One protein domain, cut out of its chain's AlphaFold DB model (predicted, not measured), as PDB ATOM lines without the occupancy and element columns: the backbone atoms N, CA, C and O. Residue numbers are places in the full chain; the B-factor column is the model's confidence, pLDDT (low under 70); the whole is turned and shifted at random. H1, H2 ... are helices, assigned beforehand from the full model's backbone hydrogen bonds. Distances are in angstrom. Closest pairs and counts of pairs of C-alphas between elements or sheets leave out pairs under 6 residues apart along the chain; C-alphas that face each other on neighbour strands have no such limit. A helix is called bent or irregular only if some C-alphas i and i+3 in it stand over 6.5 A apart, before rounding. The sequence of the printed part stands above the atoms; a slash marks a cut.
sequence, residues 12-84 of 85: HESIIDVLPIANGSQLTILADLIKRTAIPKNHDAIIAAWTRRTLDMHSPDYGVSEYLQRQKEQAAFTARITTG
ATOM      1  N   HIS A  12     212.539 163.714 207.929       92.69
ATOM      2  CA  HIS A  12     212.375 162.347 208.438       92.69
ATOM      3  C   HIS A  12     211.306 162.202 209.535       92.69
ATOM      4  O   HIS A  12     210.920 161.087 209.876       92.69
ATOM      5  N   GLU A  13     210.834 163.312 210.101       92.69
ATOM      6  CA  GLU A  13     209.694 163.321 211.020       92.69
ATOM      7  C   GLU A  13     208.389 163.581 210.266       92.69
ATOM      8  O   GLU A  13     207.374 162.972 210.581       92.69
ATOM      9  N   SER A  14     208.427 164.438 209.244       94.75
ATOM     10  CA  SER A  14     207.243 164.817 208.460       94.75
ATOM     11  C   SER A  14     206.828 163.743 207.451       94.75
ATOM     12  O   SER A  14     205.646 163.572 207.175       94.75
ATOM     13  N   ILE A  15     207.784 162.989 206.898       95.50
ATOM     14  CA  ILE A  15     207.507 161.964 205.881       95.50
ATOM     15  C   ILE A  15     206.609 160.841 206.415       95.50
ATOM     16  O   ILE A  15     205.783 160.317 205.676       95.50
ATOM     17  N   ILE A  16     206.717 160.518 207.707       95.44
ATOM     18  CA  ILE A  16     205.898 159.490 208.366       95.44
ATOM     19  C   ILE A  16     204.414 159.880 208.334       95.44
ATOM     20  O   ILE A  16     203.566 159.015 208.134       95.44
ATOM     21  N   ASP A  17     204.113 161.175 208.453       94.44
ATOM     22  CA  ASP A  17     202.742 161.693 208.436       94.44
ATOM     23  C   ASP A  17     202.176 161.782 207.006       94.44
ATOM     24  O   ASP A  17     200.968 161.673 206.797       94.44
ATOM     25  N   VAL A  18     203.046 161.950 206.003       95.69
ATOM     26  CA  VAL A  18     202.655 162.089 204.589       95.69
ATOM     27  C   VAL A  18     202.437 160.734 203.910       95.69
ATOM     28  O   VAL A  18     201.548 160.603 203.068       95.69
ATOM     29  N   LEU A  19     203.219 159.710 204.263       96.56
ATOM     30  CA  LEU A  19     203.148 158.396 203.613       96.56
ATOM     31  C   LEU A  19     201.746 157.759 203.626       96.56
ATOM     32  O   LEU A  19     201.324 157.298 202.567       96.56
ATOM     33  N   PRO A  20     200.971 157.773 204.729       96.50
ATOM     34  CA  PRO A  20     199.636 157.170 204.760       96.50
ATOM     35  C   PRO A  20     198.649 157.753 203.740       96.50
ATOM     36  O   PRO A  20     197.726 157.058 203.318       96.50
ATOM     37  N   ILE A  21     198.840 159.012 203.332       96.81
ATOM     38  CA  ILE A  21     197.935 159.732 202.425       96.81
ATOM     39  C   ILE A  21     198.490 159.880 201.000       96.81
ATOM     40  O   ILE A  21     197.773 160.337 200.110       96.81
ATOM     41  N   ALA A  22     199.738 159.473 200.752       97.25
ATOM     42  CA  ALA A  22     200.400 159.643 199.461       97.25
ATOM     43  C   ALA A  22     199.776 158.762 198.364       97.25
ATOM     44  O   ALA A  22     199.592 157.562 198.554       97.25
ATOM     45  N   ASN A  23     199.460 159.321 197.197       96.62
ATOM     46  CA  ASN A  23     198.987 158.559 196.035       96.62
ATOM     47  C   ASN A  23     200.146 157.923 195.238       96.62
ATOM     48  O   ASN A  23     201.315 158.180 195.513       96.62
ATOM     49  N   GLY A  24     199.835 157.109 194.221       93.94
ATOM     50  CA  GLY A  24     200.849 156.359 193.461       93.94
ATOM     51  C   GLY A  24     201.923 157.235 192.803       93.94
ATOM     52  O   GLY A  24     203.114 156.946 192.913       93.94
ATOM     53  N   SER A  25     201.537 158.355 192.181       94.81
ATOM     54  CA  SER A  25     202.500 159.294 191.586       94.81
ATOM     55  C   SER A  25     203.376 159.964 192.648       94.81
ATOM     56  O   SER A  25     204.577 160.139 192.444       94.81
ATOM     57  N   GLN A  26     202.797 160.296 193.804       97.19
ATOM     58  CA  GLN A  26     203.542 160.844 194.935       97.19
ATOM     59  C   GLN A  26     204.527 159.824 195.503       97.19
ATOM     60  O   GLN A  26     205.645 160.211 195.822       97.19
ATOM     61  N   LEU A  27     204.178 158.535 195.566       97.38
ATOM     62  CA  LEU A  27     205.101 157.494 196.023       97.38
ATOM     63  C   LEU A  27     206.377 157.467 195.181       97.38
ATOM     64  O   LEU A  27     207.463 157.464 195.743       97.38
ATOM     65  N   THR A  28     206.287 157.554 193.853       96.75
ATOM     66  CA  THR A  28     207.498 157.577 193.009       96.75
ATOM     67  C   THR A  28     208.413 158.765 193.346       96.75
ATOM     68  O   THR A  28     209.626 158.601 193.467       96.75
ATOM     69  N   ILE A  29     207.842 159.952 193.575       97.00
ATOM     70  CA  ILE A  29     208.608 161.152 193.955       97.00
ATOM     71  C   ILE A  29     209.208 160.999 195.357       97.00
ATOM     72  O   ILE A  29     210.384 161.290 195.573       97.00
ATOM     73  N   LEU A  30     208.411 160.525 196.315       97.44
ATOM     74  CA  LEU A  30     208.851 160.317 197.690       97.44
ATOM     75  C   LEU A  30     209.969 159.274 197.767       97.44
ATOM     76  O   LEU A  30     210.907 159.479 198.533       97.44
ATOM     77  N   ALA A  31     209.932 158.222 196.942       97.88
ATOM     78  CA  ALA A  31     211.013 157.243 196.861       97.88
ATOM     79  C   ALA A  31     212.350 157.912 196.528       97.88
ATOM     80  O   ALA A  31     213.359 157.679 197.194       97.88
ATOM     81  N   ASP A  32     212.360 158.765 195.506       97.44
ATOM     82  CA  ASP A  32     213.570 159.459 195.082       97.44
ATOM     83  C   ASP A  32     214.050 160.481 196.112       97.44
ATOM     84  O   ASP A  32     215.257 160.579 196.347       97.44
ATOM     85  N   LEU A  33     213.138 161.194 196.779       97.12
ATOM     86  CA  LEU A  33     213.498 162.108 197.866       97.12
ATOM     87  C   LEU A  33     214.105 161.364 199.055       97.12
ATOM     88  O   LEU A  33     215.148 161.777 199.562       97.12
ATOM     89  N   ILE A  34     213.505 160.246 199.471       96.75
ATOM     90  CA  ILE A  34     214.014 159.422 200.571       96.75
ATOM     91  C   ILE A  34     215.428 158.918 200.249       96.75
ATOM     92  O   ILE A  34     216.333 159.095 201.060       96.75
ATOM     93  N   LYS A  35     215.658 158.391 199.038       96.31
ATOM     94  CA  LYS A  35     216.979 157.895 198.597       96.31
ATOM     95  C   LYS A  35     218.046 158.982 198.424       96.31
ATOM     96  O   LYS A  35     219.226 158.667 198.295       96.31
ATOM     97  N   ARG A  36     217.658 160.256 198.358       95.81
ATOM     98  CA  ARG A  36     218.582 161.398 198.210       95.81
ATOM     99  C   ARG A  36     218.795 162.161 199.512       95.81
ATOM    100  O   ARG A  36     219.617 163.073 199.547       95.81
ATOM    101  N   THR A  37     218.073 161.803 200.570       94.50
ATOM    102  CA  THR A  37     218.104 162.523 201.841       94.50
ATOM    103  C   THR A  37     218.897 161.743 202.882       94.50
ATOM    104  O   THR A  37     218.679 160.552 203.100       94.50
ATOM    105  N   ALA A  38     219.804 162.434 203.575       93.12
ATOM    106  CA  ALA A  38     220.452 161.898 204.765       93.12
ATOM    107  C   ALA A  38     219.434 161.844 205.913       93.12
ATOM    108  O   ALA A  38     219.073 162.878 206.479       93.12
ATOM    109  N   ILE A  39     218.942 160.649 206.242       93.62
ATOM    110  CA  ILE A  39     217.989 160.455 207.334       93.62
ATOM    111  C   ILE A  39     218.776 160.023 208.577       93.62
ATOM    112  O   ILE A  39     219.384 158.953 208.566       93.62
ATOM    113  N   PRO A  40     218.808 160.841 209.646       90.81
ATOM    114  CA  PRO A  40     219.626 160.553 210.823       90.81
ATOM    115  C   PRO A  40     218.960 159.575 211.799       90.81
ATOM    116  O   PRO A  40     219.651 158.935 212.586       90.81
ATOM    117  N   LYS A  41     217.627 159.472 211.784       91.62
ATOM    118  CA  LYS A  41     216.835 158.643 212.704       91.62
ATOM    119  C   LYS A  41     215.506 158.240 212.065       91.62
ATOM    120  O   LYS A  41     215.126 158.774 211.027       91.62
ATOM    121  N   ASN A  42     214.775 157.356 212.740       95.00
ATOM    122  CA  ASN A  42     213.452 156.858 212.348       95.00
ATOM    123  C   ASN A  42     213.425 155.961 211.098       95.00
ATOM    124  O   ASN A  42     212.349 155.763 210.539       95.00
ATOM    125  N   HIS A  43     214.551 155.368 210.678       96.12
ATOM    126  CA  HIS A  43     214.590 154.464 209.517       96.12
ATOM    127  C   HIS A  43     213.522 153.371 209.588       96.12
ATOM    128  O   HIS A  43     212.774 153.204 208.634       96.12
ATOM    129  N   ASP A  44     213.381 152.694 210.732       96.88
ATOM    130  CA  ASP A  44     212.409 151.601 210.890       96.88
ATOM    131  C   ASP A  44     210.957 152.082 210.775       96.88
ATOM    132  O   ASP A  44     210.127 151.412 210.165       96.88
ATOM    133  N   ALA A  45     210.646 153.264 211.319       97.31
ATOM    134  CA  ALA A  45     209.309 153.845 211.229       97.31
ATOM    135  C   ALA A  45     208.968 154.247 209.787       97.31
ATOM    136  O   ALA A  45     207.852 154.010 209.325       97.31
ATOM    137  N   ILE A  46     209.942 154.802 209.059       97.62
ATOM    138  CA  ILE A  46     209.781 155.160 207.647       97.62
ATOM    139  C   ILE A  46     209.631 153.894 206.798       97.62
ATOM    140  O   ILE A  46     208.728 153.850 205.971       97.62
ATOM    141  N   ILE A  47     210.438 152.851 207.035       98.06
ATOM    142  CA  ILE A  47     210.314 151.552 206.350       98.06
ATOM    143  C   ILE A  47     208.925 150.954 206.596       98.06
ATOM    144  O   ILE A  47     208.254 150.555 205.651       98.06
ATOM    145  N   ALA A  48     208.455 150.926 207.846       97.81
ATOM    146  CA  ALA A  48     207.143 150.375 208.171       97.81
ATOM    147  C   ALA A  48     206.000 151.151 207.489       97.81
ATOM    148  O   ALA A  48     205.105 150.538 206.902       97.81
ATOM    149  N   ALA A  49     206.041 152.488 207.526       97.81
ATOM    150  CA  ALA A  49     205.049 153.338 206.867       97.81
ATOM    151  C   ALA A  49     205.084 153.186 205.337       97.81
ATOM    152  O   ALA A  49     204.034 153.101 204.699       97.81
ATOM    153  N   TRP A  50     206.285 153.104 204.761       98.19
ATOM    154  CA  TRP A  50     206.510 152.912 203.334       98.19
ATOM    155  C   TRP A  50     205.958 151.573 202.849       98.19
ATOM    156  O   TRP A  50     205.095 151.555 201.974       98.19
ATOM    157  N   THR A  51     206.387 150.472 203.468       97.94
ATOM    158  CA  THR A  51     205.960 149.108 203.127       97.94
ATOM    159  C   THR A  51     204.453 148.951 203.236       97.94
ATOM    160  O   THR A  51     203.822 148.372 202.356       97.94
ATOM    161  N   ARG A  52     203.840 149.501 204.292       97.88
ATOM    162  CA  ARG A  52     202.380 149.486 204.414       97.88
ATOM    163  C   ARG A  52     201.724 150.203 203.238       97.88
ATOM    164  O   ARG A  52     200.802 149.666 202.634       97.88
ATOM    165  N   ARG A  53     202.206 151.400 202.891       97.56
ATOM    166  CA  ARG A  53     201.583 152.197 201.835       97.56
ATOM    167  C   ARG A  53     201.759 151.582 200.449       97.56
ATOM    168  O   ARG A  53     200.828 151.635 199.650       97.56
ATOM    169  N   THR A  54     202.923 151.010 200.153       97.62
ATOM    170  CA  THR A  54     203.172 150.342 198.868       97.62
ATOM    171  C   THR A  54     202.315 149.089 198.717       97.62
ATOM    172  O   THR A  54     201.762 148.883 197.638       97.62
ATOM    173  N   LEU A  55     202.093 148.328 199.797       97.38
ATOM    174  CA  LEU A  55     201.127 147.222 199.820       97.38
ATOM    175  C   LEU A  55     199.694 147.705 199.559       97.38
ATOM    176  O   LEU A  55     199.044 147.190 198.651       97.38
ATOM    177  N   ASP A  56     199.226 148.728 200.282       97.38
ATOM    178  CA  ASP A  56     197.870 149.282 200.114       97.38
ATOM    179  C   ASP A  56     197.622 149.766 198.669       97.38
ATOM    180  O   ASP A  56     196.534 149.603 198.113       97.38
ATOM    181  N   MET A  57     198.647 150.345 198.039       96.06
ATOM    182  CA  MET A  57     198.583 150.913 196.690       96.06
ATOM    183  C   MET A  57     198.984 149.932 195.580       96.06
ATOM    184  O   MET A  57     199.058 150.348 194.423       96.06
ATOM    185  N   HIS A  58     199.284 148.666 195.903       96.56
ATOM    186  CA  HIS A  58     199.836 147.676 194.962       96.56
ATOM    187  C   HIS A  58     201.025 148.224 194.146       96.56
ATOM    188  O   HIS A  58     201.174 147.961 192.953       96.56
ATOM    189  N   SER A  59     201.849 149.047 194.790       95.44
ATOM    190  CA  SER A  59     203.002 149.718 194.193       95.44
ATOM    191  C   SER A  59     204.296 148.989 194.569       95.44
ATOM    192  O   SER A  59     204.368 148.388 195.642       95.44
ATOM    193  N   PRO A  60     205.341 149.024 193.724       96.56
ATOM    194  CA  PRO A  60     206.634 148.451 194.081       96.56
ATOM    195  C   PRO A  60     207.309 149.254 195.207       96.56
ATOM    196  O   PRO A  60     206.951 150.394 195.482       96.56
ATOM    197  N   ASP A  61     208.334 148.678 195.838       96.69
ATOM    198  CA  ASP A  61     209.101 149.338 196.910       96.69
ATOM    199  C   ASP A  61     209.999 150.488 196.408       96.69
ATOM    200  O   ASP A  61     210.422 151.338 197.188       96.69
ATOM    201  N   TYR A  62     210.316 150.519 195.109       96.44
ATOM    202  CA  TYR A  62     211.243 151.481 194.488       96.44
ATOM    203  C   TYR A  62     212.665 151.506 195.104       96.44
ATOM    204  O   TYR A  62     213.411 152.476 194.914       96.44
ATOM    205  N   GLY A  63     213.046 150.436 195.815       97.06
ATOM    206  CA  GLY A  63     214.345 150.272 196.478       97.06
ATOM    207  C   GLY A  63     214.498 151.093 197.762       97.06
ATOM    208  O   GLY A  63     215.616 151.267 198.247       97.06
ATOM    209  N   VAL A  64     213.406 151.645 198.295       97.44
ATOM    210  CA  VAL A  64     213.434 152.499 199.489       97.44
ATOM    211  C   VAL A  64     213.771 151.694 200.735       97.44
ATOM    212  O   VAL A  64     214.595 152.143 201.533       97.44
ATOM    213  N   SER A  65     213.186 150.505 200.895       97.25
ATOM    214  CA  SER A  65     213.401 149.691 202.095       97.25
ATOM    215  C   SER A  65     214.867 149.274 202.231       97.25
ATOM    216  O   SER A  65     215.470 149.467 203.286       97.25
ATOM    217  N   GLU A  66     215.472 148.786 201.145       97.12
ATOM    218  CA  GLU A  66     216.891 148.412 201.108       97.12
ATOM    219  C   GLU A  66     217.806 149.624 201.348       97.12
ATOM    220  O   GLU A  66     218.764 149.548 202.122       97.12
ATOM    221  N   TYR A  67     217.508 150.768 200.721       97.00
ATOM    222  CA  TYR A  67     218.302 151.984 200.896       97.00
ATOM    223  C   TYR A  67     218.292 152.470 202.352       97.00
ATOM    224  O   TYR A  67     219.350 152.768 202.914       97.00
ATOM    225  N   LEU A  68     217.116 152.514 202.986       96.88
ATOM    226  CA  LEU A  68     216.973 152.932 204.381       96.88
ATOM    227  C   LEU A  68     217.682 151.977 205.346       96.88
ATOM    228  O   LEU A  68     218.283 152.441 206.316       96.88
ATOM    229  N   GLN A  69     217.666 150.668 205.076       96.81
ATOM    230  CA  GLN A  69     218.426 149.687 205.859       96.81
ATOM    231  C   GLN A  69     219.934 149.948 205.774       96.81
ATOM    232  O   GLN A  69     220.593 150.070 206.807       96.81
ATOM    233  N   ARG A  70     220.474 150.142 204.565       95.50
ATOM    234  CA  ARG A  70     221.899 150.470 204.380       95.50
ATOM    235  C   ARG A  70     222.285 151.772 205.074       95.50
ATOM    236  O   ARG A  70     223.337 151.850 205.703       95.50
ATOM    237  N   GLN A  71     221.436 152.793 204.992       93.88
ATOM    238  CA  GLN A  71     221.690 154.069 205.657       93.88
ATOM    239  C   GLN A  71     221.674 153.934 207.188       93.88
ATOM    240  O   GLN A  71     222.524 154.520 207.860       93.88
ATOM    241  N   LYS A  72     220.759 153.127 207.743       93.88
ATOM    242  CA  LYS A  72     220.717 152.793 209.176       93.88
ATOM    243  C   LYS A  72     222.006 152.106 209.631       93.88
ATOM    244  O   LYS A  72     222.565 152.470 210.666       93.88
ATOM    245  N   GLU A  73     222.497 151.138 208.861       92.75
ATOM    246  CA  GLU A  73     223.750 150.427 209.147       92.75
ATOM    247  C   GLU A  73     224.965 151.355 209.096       92.75
ATOM    248  O   GLU A  73     225.798 151.325 210.003       92.75
ATOM    249  N   GLN A  74     225.043 152.227 208.088       89.81
ATOM    250  CA  GLN A  74     226.105 153.230 207.975       89.81
ATOM    251  C   GLN A  74     226.093 154.198 209.160       89.81
ATOM    252  O   GLN A  74     227.138 154.425 209.766       89.81
ATOM    253  N   ALA A  75     224.921 154.711 209.543       85.62
ATOM    254  CA  ALA A  75     224.788 155.592 210.700       85.62
ATOM    255  C   ALA A  75     225.253 154.904 211.998       85.62
ATOM    256  O   ALA A  75     225.992 155.496 212.787       85.62
ATOM    257  N   ALA A  76     224.884 153.633 212.192       84.88
ATOM    258  CA  ALA A  76     225.325 152.842 213.338       84.88
ATOM    259  C   ALA A  76     226.839 152.568 213.319       84.88
ATOM    260  O   ALA A  76     227.488 152.601 214.365       84.88
ATOM    261  N   PHE A  77     227.411 152.305 212.144       83.38
ATOM    262  CA  PHE A  77     228.846 152.091 211.974       83.38
ATOM    263  C   PHE A  77     229.648 153.358 212.286       83.38
ATOM    264  O   PHE A  77     230.569 153.310 213.101       83.38
ATOM    265  N   THR A  78     229.261 154.503 211.718       78.62
ATOM    266  CA  THR A  78     229.914 155.791 211.984       78.62
ATOM    267  C   THR A  78     229.866 156.140 213.469       78.62
ATOM    268  O   THR A  78     230.903 156.483 214.033       78.62
ATOM    269  N   ALA A  79     228.717 155.960 214.131       79.06
ATOM    270  CA  ALA A  79     228.575 156.234 215.562       79.06
ATOM    271  C   ALA A  79     229.520 155.384 216.437       79.06
ATOM    272  O   ALA A  79     230.031 155.861 217.453       79.06
ATOM    273  N   ARG A  80     229.786 154.132 216.043       78.38
ATOM    274  CA  ARG A  80     230.710 153.238 216.764       78.38
ATOM    275  C   ARG A  80     232.166 153.672 216.631       78.38
ATOM    276  O   ARG A  80     232.897 153.583 217.611       78.38
ATOM    277  N   ILE A  81     232.582 154.153 215.458       79.44
ATOM    278  CA  ILE A  81     233.965 154.599 215.238       79.44
ATOM    279  C   ILE A  81     234.242 155.924 215.956       79.44
ATOM    280  O   ILE A  81     235.306 156.086 216.543       79.44
ATOM    281  N   THR A  82     233.285 156.853 215.975       70.06
ATOM    282  CA  THR A  82     233.481 158.173 216.598       70.06
ATOM    283  C   THR A  82     233.439 158.159 218.125       70.06
ATOM    284  O   THR A  82     233.921 159.098 218.738       70.06
ATOM    285  N   THR A  83     232.870 157.121 218.748       61.75
ATOM    286  CA  THR A  83     232.800 156.992 220.221       61.75
ATOM    287  C   THR A  83     234.032 156.275 220.802       61.75
ATOM    288  O   THR A  83     234.168 156.148 222.014       61.75
ATOM    289  N   GLY A  84     234.929 155.776 219.942       56.22
ATOM    290  CA  GLY A  84     236.162 155.080 220.323       56.22
ATOM    291  C   GLY A  84     237.432 155.943 220.319       56.22
ATOM    292  O   GLY A  84     238.521 155.377 220.384       56.22
TER     293      GLY A  84
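Overview. This is residues 12 to 84 of the 85 residues of an uncharacterized protein of Candidatus Uhrbacteria bacterium RIFCSPLOWO2_02_FULL_48_18 (UniProt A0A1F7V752). Four helices run nearly along one axis: H1, H2 and H3 sit side by side with their centres in a triangle, and the first part of H4, residues 64 to 72, packs on H3 and, over a shorter stretch, on H2. From there H4 runs on past the body as an arm, and residues 77 to 84 stick out free. The printed part has 73 residues with four named helices, in the order H1, H2, H3, H4, and no named strand; the class is all helix. The whole is compact, with a radius of gyration of the C-alphas of 13.0 A, and spans 44 by 20 by 18 A, the arm adding to the length.

Along the chain. The longest helix, H4, is residues 64 to 82, 27.0 A from first to last C-alpha, from C-alpha 64 at (213.434, 152.499, 199.489) to C-alpha 82 at (233.481, 158.173, 216.598). H3 is residues 43 to 56 and 19.9 A long. H2 is residues 24 to 36 and 19.0 A long. H1 is residues 12 to 21 and 15.9 A long, beginning with C-alpha 12 at (212.375, 162.347, 208.438). H1 is only just irregular: C-alphas 17 and 20 are 6.6 A apart.

Arrangement. H4 touches H3 with residues 64 to 72 alone; the closest C-alphas, of Ile 47 and Ser 65, are 5.6 A apart. The two form a helical hairpin, opposite ways at a shallow tilt of 3 degrees. H4 also touches H2, residues 64 to 68 of H4 meeting residues 31 to 35 of H2; the closest C-alphas, of Ala 31 and Val 64, are 5.9 A apart, and the helices run the same way at a shallow tilt of 21 degrees. H3 touches H1, the same way at a shallow tilt of 12 degrees, with the C-alphas of Ile 16 and Ile 46 closest at 5.9 A. H2 is close to H3 but not clearly touching: the closest C-alphas, of Leu 27 and Thr 54, are 7.9 A apart. H1 and H2 are likewise close but not clearly touching, with the C-alphas of Leu 19 and Leu 27 closest at 7.9 A. H1 and H4 are apart. In H2, H3 and H4 every O i to N i+4 pair is within hydrogen-bond range; in H1 2 of 6 are, beside 3 of 7 O i to N i+3 pairs.

Size, cuts and confidence. The C-alphas farthest apart, of His 58 and Gly 84, are 44.9 A from each other. Without residues 77 to 84 the body spans 32 by 20 by 18 A. The printed part has no cut. The link from H1 to H2 is tight, those from H2 to H3 and from H3 to H4 are short, and no link is long. The mean pLDDT of the printed part is 93.2; residues 83 to 84 are under 70.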